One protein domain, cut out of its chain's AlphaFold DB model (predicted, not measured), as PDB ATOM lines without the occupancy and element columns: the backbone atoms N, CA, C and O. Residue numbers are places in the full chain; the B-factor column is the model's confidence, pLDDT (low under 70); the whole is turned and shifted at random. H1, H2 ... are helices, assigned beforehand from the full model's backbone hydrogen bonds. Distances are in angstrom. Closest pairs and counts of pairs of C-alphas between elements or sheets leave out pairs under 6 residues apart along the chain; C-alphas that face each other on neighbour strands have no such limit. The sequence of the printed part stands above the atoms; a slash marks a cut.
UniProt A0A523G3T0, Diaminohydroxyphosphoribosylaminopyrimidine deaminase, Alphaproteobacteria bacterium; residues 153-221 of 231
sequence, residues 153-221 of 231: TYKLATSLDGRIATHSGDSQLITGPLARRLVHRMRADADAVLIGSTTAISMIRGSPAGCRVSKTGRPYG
ATOM      1  N   THR A 153      81.738 154.325 125.937       93.38
ATOM      2  CA  THR A 153      81.966 153.304 126.969       93.38
ATOM      3  C   THR A 153      83.172 153.725 127.794       93.38
ATOM      4  O   THR A 153      84.280 153.798 127.269       93.38
ATOM      5  N   TYR A 154      82.962 153.997 129.080       94.44
ATOM      6  CA  TYR A 154      84.043 154.311 130.008       94.44
ATOM      7  C   TYR A 154      84.533 153.032 130.694       94.44
ATOM      8  O   TYR A 154      83.740 152.300 131.285       94.44
ATOM      9  N   LYS A 155      85.836 152.747 130.601       93.88
ATOM     10  CA  LYS A 155      86.472 151.577 131.221       93.88
ATOM     11  C   LYS A 155      87.441 152.041 132.294       93.88
ATOM     12  O   LYS A 155      88.407 152.736 131.989       93.88
ATOM     13  N   LEU A 156      87.265 151.518 133.504       93.19
ATOM     14  CA  LEU A 156      88.183 151.705 134.623       93.19
ATOM     15  C   LEU A 156      88.777 150.360 135.078       93.19
ATOM     16  O   LEU A 156      88.154 149.312 134.917       93.19
ATOM     17  N   ALA A 157      90.015 150.364 135.567       92.38
ATOM     18  CA  ALA A 157      90.604 149.240 136.296       92.38
ATOM     19  C   ALA A 157      91.154 149.773 137.614       92.38
ATOM     20  O   ALA A 157      92.004 150.659 137.585       92.38
ATOM     21  N   THR A 158      90.663 149.237 138.725       94.94
ATOM     22  CA  THR A 158      91.051 149.649 140.073       94.94
ATOM     23  C   THR A 158      91.435 148.442 140.913       94.94
ATOM     24  O   THR A 158      90.985 147.323 140.657       94.94
ATOM     25  N   SER A 159      92.238 148.685 141.940       92.94
ATOM     26  CA  SER A 159      92.317 147.826 143.116       92.94
ATOM     27  C   SER A 159      90.997 147.846 143.906       92.94
ATOM     28  O   SER A 159      90.072 148.604 143.595       92.94
ATOM     29  N   LEU A 160      90.908 147.006 144.941       93.75
ATOM     30  CA  LEU A 160      89.727 146.916 145.807       93.75
ATOM     31  C   LEU A 160      89.435 148.233 146.546       93.75
ATOM     32  O   LEU A 160      88.278 148.598 146.717       93.75
ATOM     33  N   ASP A 161      90.478 148.967 146.928       93.81
ATOM     34  CA  ASP A 161      90.411 150.291 147.554       93.81
ATOM     35  C   ASP A 161      90.259 151.441 146.534       93.81
ATOM     36  O   ASP A 161      90.437 152.607 146.877       93.81
ATOM     37  N   GLY A 162      89.930 151.135 145.272       93.81
ATOM     38  CA  GLY A 162      89.575 152.136 144.261       93.81
ATOM     39  C   GLY A 162      90.758 152.848 143.600       93.81
ATOM     40  O   GLY A 162      90.558 153.847 142.906       93.81
ATOM     41  N   ARG A 163      91.990 152.357 143.767       92.06
ATOM     42  CA  ARG A 163      93.192 152.993 143.205       92.06
ATOM     43  C   ARG A 163      93.511 152.479 141.803       92.06
ATOM     44  O   ARG A 163      93.376 151.294 141.515       92.06
ATOM     45  N   ILE A 164      93.968 153.380 140.931       90.69
ATOM     46  CA  ILE A 164      94.365 153.080 139.537       90.69
ATOM     47  C   ILE A 164      95.886 152.985 139.338       90.69
ATOM     48  O   ILE A 164      96.342 152.696 138.234       90.69
ATOM     49  N   ALA A 165      96.656 153.276 140.386       89.25
ATOM     50  CA  ALA A 165      98.108 153.175 140.446       89.25
ATOM     51  C   ALA A 165      98.555 153.140 141.918       89.25
ATOM     52  O   ALA A 165      97.811 153.560 142.811       89.25
ATOM     53  N   THR A 166      99.767 152.660 142.177       88.06
ATOM     54  CA  THR A 166     100.435 152.790 143.478       88.06
ATOM     55  C   THR A 166     100.867 154.241 143.731       88.06
ATOM     56  O   THR A 166     100.833 155.082 142.833       88.06
ATOM     57  N   HIS A 167     101.326 154.546 144.951       86.69
ATOM     58  CA  HIS A 167     101.847 155.877 145.300       86.69
ATOM     59  C   HIS A 167     103.048 156.306 144.434       86.69
ATOM     60  O   HIS A 167     103.262 157.497 144.230       86.69
ATOM     61  N   SER A 168     103.813 155.339 143.914       84.00
ATOM     62  CA  SER A 168     104.943 155.563 143.009       84.00
ATOM     63  C   SER A 168     104.529 155.668 141.534       84.00
ATOM     64  O   SER A 168     105.381 155.874 140.673       84.00
ATOM     65  N   GLY A 169     103.233 155.546 141.226       81.06
ATOM     66  CA  GLY A 169     102.693 155.645 139.869       81.06
ATOM     67  C   GLY A 169     102.699 154.338 139.071       81.06
ATOM     68  O   GLY A 169     102.367 154.363 137.884       81.06
ATOM     69  N   ASP A 170     103.032 153.198 139.685       82.62
ATOM     70  CA  ASP A 170     102.951 151.900 139.009       82.62
ATOM     71  C   ASP A 170     101.486 151.473 138.843       82.62
ATOM     72  O   ASP A 170     100.702 151.463 139.791       82.62
ATOM     73  N   SER A 171     101.109 151.143 137.612       81.06
ATOM     74  CA  SER A 171      99.745 150.787 137.206       81.06
ATOM     75  C   SER A 171      99.689 149.479 136.412       81.06
ATOM     76  O   SER A 171      98.665 149.144 135.802       81.06
ATOM     77  N   GLN A 172     100.785 148.712 136.400       83.12
ATOM     78  CA  GLN A 172     100.823 147.435 135.706       83.12
ATOM     79  C   GLN A 172     100.036 146.361 136.462       83.12
ATOM     80  O   GLN A 172     100.026 146.289 137.684       83.12
ATOM     81  N   LEU A 173      99.365 145.496 135.694       81.44
ATOM     82  CA  LEU A 173      98.757 144.249 136.177       81.44
ATOM     83  C   LEU A 173      97.759 144.370 137.350       81.44
ATOM     84  O   LEU A 173      97.465 143.360 137.980       81.44
ATOM     85  N   ILE A 174      97.137 145.539 137.558       86.62
ATOM     86  CA  ILE A 174      96.051 145.733 138.547       86.62
ATOM     87  C   ILE A 174      94.934 144.689 138.375       86.62
ATOM     88  O   ILE A 174      94.387 144.171 139.342       86.62
ATOM     89  N   THR A 175      94.601 144.353 137.127       90.88
ATOM     90  CA  THR A 175      93.588 143.343 136.793       90.88
ATOM     91  C   THR A 175      94.199 142.124 136.109       90.88
ATOM     92  O   THR A 175      95.087 142.253 135.260       90.88
ATOM     93  N   GLY A 176      93.635 140.946 136.383       92.12
ATOM     94  CA  GLY A 176      94.082 139.668 135.826       92.12
ATOM     95  C   GLY A 176      93.895 139.492 134.304       92.12
ATOM     96  O   GLY A 176      93.322 140.335 133.604       92.12
ATOM     97  N   PRO A 177      94.377 138.367 133.742       92.12
ATOM     98  CA  PRO A 177      94.346 138.092 132.301       92.12
ATOM     99  C   PRO A 177      92.930 138.017 131.700       92.12
ATOM    100  O   PRO A 177      92.747 138.434 130.557       92.12
ATOM    101  N   LEU A 178      91.924 137.544 132.446       93.44
ATOM    102  CA  LEU A 178      90.532 137.494 131.970       93.44
ATOM    103  C   LEU A 178      89.963 138.896 131.711       93.44
ATOM    104  O   LEU A 178      89.416 139.153 130.638       93.44
ATOM    105  N   ALA A 179      90.178 139.827 132.644       92.06
ATOM    106  CA  ALA A 179      89.775 141.223 132.487       92.06
ATOM    107  C   ALA A 179      90.461 141.872 131.275       92.06
ATOM    108  O   ALA A 179      89.821 142.575 130.495       92.06
ATOM    109  N   ARG A 180      91.748 141.578 131.049       89.38
ATOM    110  CA  ARG A 180      92.471 142.069 129.865       89.38
ATOM    111  C   ARG A 180      91.866 141.550 128.560       89.38
ATOM    112  O   ARG A 180      91.669 142.345 127.646       89.38
ATOM    113  N   ARG A 181      91.507 140.261 128.473       90.44
ATOM    114  CA  ARG A 181      90.816 139.702 127.291       90.44
ATOM    115  C   ARG A 181      89.488 140.409 127.024       90.44
ATOM    116  O   ARG A 181      89.208 140.751 125.878       90.44
ATOM    117  N   LEU A 182      88.708 140.680 128.073       92.69
ATOM    118  CA  LEU A 182      87.453 141.421 127.949       92.69
ATOM    119  C   LEU A 182      87.684 142.835 127.402       92.69
ATOM    120  O   LEU A 182      86.987 143.252 126.483       92.69
ATOM    121  N   VAL A 183      88.695 143.549 127.898       93.00
ATOM    122  CA  VAL A 183      89.041 144.894 127.409       93.00
ATOM    123  C   VAL A 183      89.506 144.861 125.956       93.00
ATOM    124  O   VAL A 183      89.138 145.738 125.183       93.00
ATOM    125  N   HIS A 184      90.277 143.850 125.547       92.12
ATOM    126  CA  HIS A 184      90.643 143.687 124.138       92.12
ATOM    127  C   HIS A 184      89.414 143.495 123.247       92.12
ATOM    128  O   HIS A 184      89.354 144.105 122.183       92.12
ATOM    129  N   ARG A 185      88.414 142.729 123.700       91.19
ATOM    130  CA  ARG A 185      87.131 142.616 123.000       91.19
ATOM    131  C   ARG A 185      86.384 143.950 122.959       91.19
ATOM    132  O   ARG A 185      86.003 144.377 121.883       91.19
ATOM    133  N   MET A 186      86.261 144.645 124.095       92.50
ATOM    134  CA  MET A 186      85.614 145.966 124.156       92.50
ATOM    135  C   MET A 186      86.237 146.958 123.175       92.50
ATOM    136  O   MET A 186      85.519 147.718 122.537       92.50
ATOM    137  N   ARG A 187      87.569 146.953 123.049       94.06
ATOM    138  CA  ARG A 187      88.251 147.817 122.089       94.06
ATOM    139  C   ARG A 187      88.080 147.336 120.648       94.06
ATOM    140  O   ARG A 187      88.027 148.171 119.764       94.06
ATOM    141  N   ALA A 188      88.028 146.027 120.398       91.38
ATOM    142  CA  ALA A 188      87.773 145.492 119.059       91.38
ATOM    143  C   ALA A 188      86.364 145.838 118.548       91.38
ATOM    144  O   ALA A 188      86.200 146.046 117.353       91.38
ATOM    145  N   ASP A 189      85.390 145.939 119.456       91.19
ATOM    146  CA  ASP A 189      84.003 146.302 119.149       91.19
ATOM    147  C   ASP A 189      83.786 147.833 119.059       91.19
ATOM    148  O   ASP A 189      82.683 148.280 118.744       91.19
ATOM    149  N   ALA A 190      84.805 148.645 119.374       91.44
ATOM    150  CA  ALA A 190      84.733 150.106 119.384       91.44
ATOM    151  C   ALA A 190      85.401 150.718 118.146       91.44
ATOM    152  O   ALA A 190      86.483 150.297 117.744       91.44
ATOM    153  N   ASP A 191      84.799 151.778 117.601       89.94
ATOM    154  CA  ASP A 191      85.341 152.484 116.430       89.94
ATOM    155  C   ASP A 191      86.608 153.296 116.768       89.94
ATOM    156  O   ASP A 191      87.483 153.493 115.923       89.94
ATOM    157  N   ALA A 192      86.732 153.750 118.020       90.00
ATOM    158  CA  ALA A 192      87.877 154.509 118.514       90.00
ATOM    159  C   ALA A 192      88.156 154.236 120.000       90.00
ATOM    160  O   ALA A 192      87.262 153.888 120.774       90.00
ATOM    161  N   VAL A 193      89.412 154.444 120.407       92.62
ATOM    162  CA  VAL A 193      89.853 154.398 121.808       92.62
ATOM    163  C   VAL A 193      90.473 155.743 122.167       92.62
ATOM    164  O   VAL A 193      91.424 156.179 121.524       92.62
ATOM    165  N   LEU A 194      89.947 156.371 123.218       93.81
ATOM    166  CA  LEU A 194      90.440 157.637 123.755       93.81
ATOM    167  C   LEU A 194      91.271 157.385 125.022       93.81
ATOM    168  O   LEU A 194      90.853 156.627 125.899       93.81
ATOM    169  N   ILE A 195      92.424 158.046 125.128       93.19
ATOM    170  CA  ILE A 195      93.256 158.094 126.338       93.19
ATOM    171  C   ILE A 195      93.729 159.529 126.592       93.19
ATOM    172  O   ILE A 195      93.831 160.321 125.657       93.19
ATOM    173  N   GLY A 196      94.034 159.859 127.849       91.00
ATOM    174  CA  GLY A 196      94.656 161.138 128.200       91.00
ATOM    175  C   GLY A 196      96.155 161.168 127.879       91.00
ATOM    176  O   GLY A 196      96.816 160.126 127.846       91.00
ATOM    177  N   SER A 197      96.712 162.369 127.704       91.94
ATOM    178  CA  SER A 197      98.144 162.585 127.433       91.94
ATOM    179  C   SER A 197      99.041 161.997 128.525       91.94
ATOM    180  O   SER A 197     100.022 161.323 128.217       91.94
ATOM    181  N   THR A 198      98.669 162.152 129.797       88.06
ATOM    182  CA  THR A 198      99.398 161.570 130.935       88.06
ATOM    183  C   THR A 198      99.480 160.046 130.845       88.06
ATOM    184  O   THR A 198     100.543 159.469 131.070       88.06
ATOM    185  N   THR A 199      98.385 159.384 130.454       86.38
ATOM    186  CA  THR A 199      98.365 157.931 130.238       86.38
ATOM    187  C   THR A 199      99.289 157.535 129.090       86.38
ATOM    188  O   THR A 199     100.052 156.583 129.232       86.38
ATOM    189  N   ALA A 200      99.268 158.279 127.980       86.50
ATOM    190  CA  ALA A 200     100.153 158.024 126.844       86.50
ATOM    191  C   ALA A 200     101.636 158.141 127.244       86.50
ATOM    192  O   ALA A 200     102.423 157.237 126.971       86.50
ATOM    193  N   ILE A 201     102.005 159.210 127.956       83.62
ATOM    194  CA  ILE A 201     103.381 159.453 128.416       83.62
ATOM    195  C   ILE A 201     103.833 158.368 129.404       83.62
ATOM    196  O   ILE A 201     104.936 157.839 129.273       83.62
ATOM    197  N   SER A 202     102.986 158.008 130.372       80.19
ATOM    198  CA  SER A 202     103.282 156.965 131.363       80.19
ATOM    199  C   SER A 202     103.516 155.600 130.704       80.19
ATOM    200  O   SER A 202     104.494 154.923 131.021       80.19
ATOM    201  N   MET A 203     102.688 155.228 129.721       72.94
ATOM    202  CA  MET A 203     102.840 153.966 128.985       72.94
ATOM    203  C   MET A 203     104.132 153.900 128.163       72.94
ATOM    204  O   MET A 203     104.712 152.825 128.039       72.94
ATOM    205  N   ILE A 204     104.597 155.030 127.620       71.19
ATOM    206  CA  ILE A 204     105.868 155.100 126.881       71.19
ATOM    207  C   ILE A 204     107.060 154.958 127.837       71.19
ATOM    208  O   ILE A 204     108.026 154.271 127.514       71.19
ATOM    209  N   ARG A 205     106.997 155.578 129.021       61.38
ATOM    210  CA  ARG A 205     108.103 155.597 129.997       61.38
ATOM    211  C   ARG A 205     108.245 154.304 130.810       61.38
ATOM    212  O   ARG A 205     109.337 154.015 131.280       61.38
ATOM    213  N   GLY A 206     107.171 153.532 130.980       55.50
ATOM    214  CA  GLY A 206     107.139 152.337 131.834       55.50
ATOM    215  C   GLY A 206     107.476 150.994 131.166       55.50
ATOM    216  O   GLY A 206     107.198 149.960 131.770       55.50
ATOM    217  N   SER A 207     108.015 150.959 129.938       42.59
ATOM    218  CA  SER A 207     108.190 149.706 129.172       42.59
ATOM    219  C   SER A 207     109.659 149.420 128.802       42.59
ATOM    220  O   SER A 207     110.190 150.106 127.933       42.59
ATOM    221  N   PRO A 208     110.308 148.357 129.335       43.12
ATOM    222  CA  PRO A 208     111.541 147.796 128.763       43.12
ATOM    223  C   PRO A 208     111.290 146.875 127.553       43.12
ATOM    224  O   PRO A 208     112.224 146.340 126.969       43.12
ATOM    225  N   ALA A 209     110.036 146.652 127.157       39.56
ATOM    226  CA  ALA A 209     109.695 145.843 125.994       39.56
ATOM    227  C   ALA A 209     108.542 146.497 125.238       39.56
ATOM    228  O   ALA A 209     107.558 146.934 125.837       39.56
ATOM    229  N   GLY A 210     108.704 146.592 123.920       35.88
ATOM    230  CA  GLY A 210     107.838 147.339 123.025       35.88
ATOM    231  C   GLY A 210     106.362 146.968 123.113       35.88
ATOM    232  O   GLY A 210     105.968 145.887 123.553       35.88
ATOM    233  N   CYS A 211     105.556 147.908 122.634       32.75
ATOM    234  CA  CYS A 211     104.147 147.756 122.331       32.75
ATOM    235  C   CYS A 211     103.865 146.361 121.741       32.75
ATOM    236  O   CYS A 211     104.071 146.126 120.550       32.75
ATOM    237  N   ARG A 212     103.381 145.409 122.553       39.12
ATOM    238  CA  ARG A 212     102.737 144.198 122.032       39.12
ATOM    239  C   ARG A 212     101.358 144.609 121.538       39.12
ATOM    240  O   ARG A 212     100.334 144.291 122.139       39.12
ATOM    241  N   VAL A 213     101.353 145.325 120.417       33.91
ATOM    242  CA  VAL A 213     100.258 145.262 119.459       33.91
ATOM    243  C   VAL A 213     100.156 143.782 119.115       33.91
ATOM    244  O   VAL A 213     101.010 143.236 118.414       33.91
ATOM    245  N   SER A 214      99.174 143.079 119.681       29.83
ATOM    246  CA  SER A 214      98.824 141.768 119.153       29.83
ATOM    247  C   SER A 214      98.599 141.950 117.655       29.83
ATOM    248  O   SER A 214      97.936 142.901 117.244       29.83
ATOM    249  N   LYS A 215      99.149 141.047 116.834       28.67
ATOM    250  CA  LYS A 215      98.980 140.966 115.367       28.67
ATOM    251  C   LYS A 215      97.510 140.819 114.907       28.67
ATOM    252  O   LYS A 215      97.237 140.364 113.807       28.67
ATOM    253  N   THR A 216      96.540 141.223 115.715       33.44
ATOM    254  CA  THR A 216      95.141 141.424 115.356       33.44
ATOM    255  C   THR A 216      94.944 142.876 114.911       33.44
ATOM    256  O   THR A 216      94.335 143.671 115.614       33.44
ATOM    257  N   GLY A 217      95.530 143.217 113.762       34.06
ATOM    258  CA  GLY A 217      95.092 144.294 112.871       34.06
ATOM    259  C   GLY A 217      94.726 145.663 113.467       34.06
ATOM    260  O   GLY A 217      93.549 145.957 113.625       34.06
ATOM    261  N   ARG A 218      95.748 146.528 113.509       49.97
ATOM    262  CA  ARG A 218      95.736 147.996 113.316       49.97
ATOM    263  C   ARG A 218      95.481 148.916 114.529       49.97
ATOM    264  O   ARG A 218      94.696 148.586 115.412       49.97
ATOM    265  N   PRO A 219      96.163 150.085 114.550       38.62
ATOM    266  CA  PRO A 219      95.945 151.135 115.536       38.62
ATOM    267  C   PRO A 219      94.564 151.751 115.320       38.62
ATOM    268  O   PRO A 219      94.160 152.009 114.185       38.62
ATOM    269  N   TYR A 220      93.847 151.989 116.417       44.59
ATOM    270  CA  TYR A 220      92.701 152.894 116.448       44.59
ATOM    271  C   TYR A 220      93.081 154.180 115.713       44.59
ATOM    272  O   TYR A 220      94.204 154.655 115.892       44.59
ATOM    273  N   GLY A 221      92.194 154.709 114.866       36.88
ATOM    274  CA  GLY A 221      92.445 155.977 114.186       36.88
ATOM    275  C   GLY A 221      92.843 157.026 115.221       36.88
ATOM    276  O   GLY A 221      92.027 157.412 116.055       36.88
TER     277      GLY A 221
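AT A GLANCE: This is residues 153 to 221 of the 231 residues of the protein "Diaminohydroxyphosphoribosylaminopyrimidine deaminase" of Alphaproteobacteria bacterium (UniProt A0A523G3T0). Little regular structure is here: you will find two short helices, H1 and H2, set apart in an open frame of loops with a hollow middle. From its first residue, the printed part winds through a long loop, residues 153 to 176, then H1, a short link and H2, and a tail, residues 206 to 221, folds back; residues 195 to 201 stick out. Of 69 printed residues, 21 are in named elements, H1 then H2, with no named strand; the class is all helix. It is only just compact, close to loose, with a radius of gyration of the C-alphas of 13.0 A and spans of 35 by 25 by 22 A.

IN THESE COORDINATES: Find C-alpha 177 at (94.346, 138.092, 132.301); from there H1, residues 177 to 188, runs 16.5 A. H2, residues 197 to 205, runs 12.4 A to C-alpha 205 at (108.103, 155.597, 129.997).

HOW THE PARTS SIT: H1 and H2 are apart, joined by a short link of 8 residues. In both, every O i to N i+4 pair is within hydrogen-bond range.

THE WHOLE: The C-alphas farthest apart, of Asp 161 and Gly 217, are 35.5 A apart. The printed part has no cut. Look to residues 205 to 221 for pLDDT under 70.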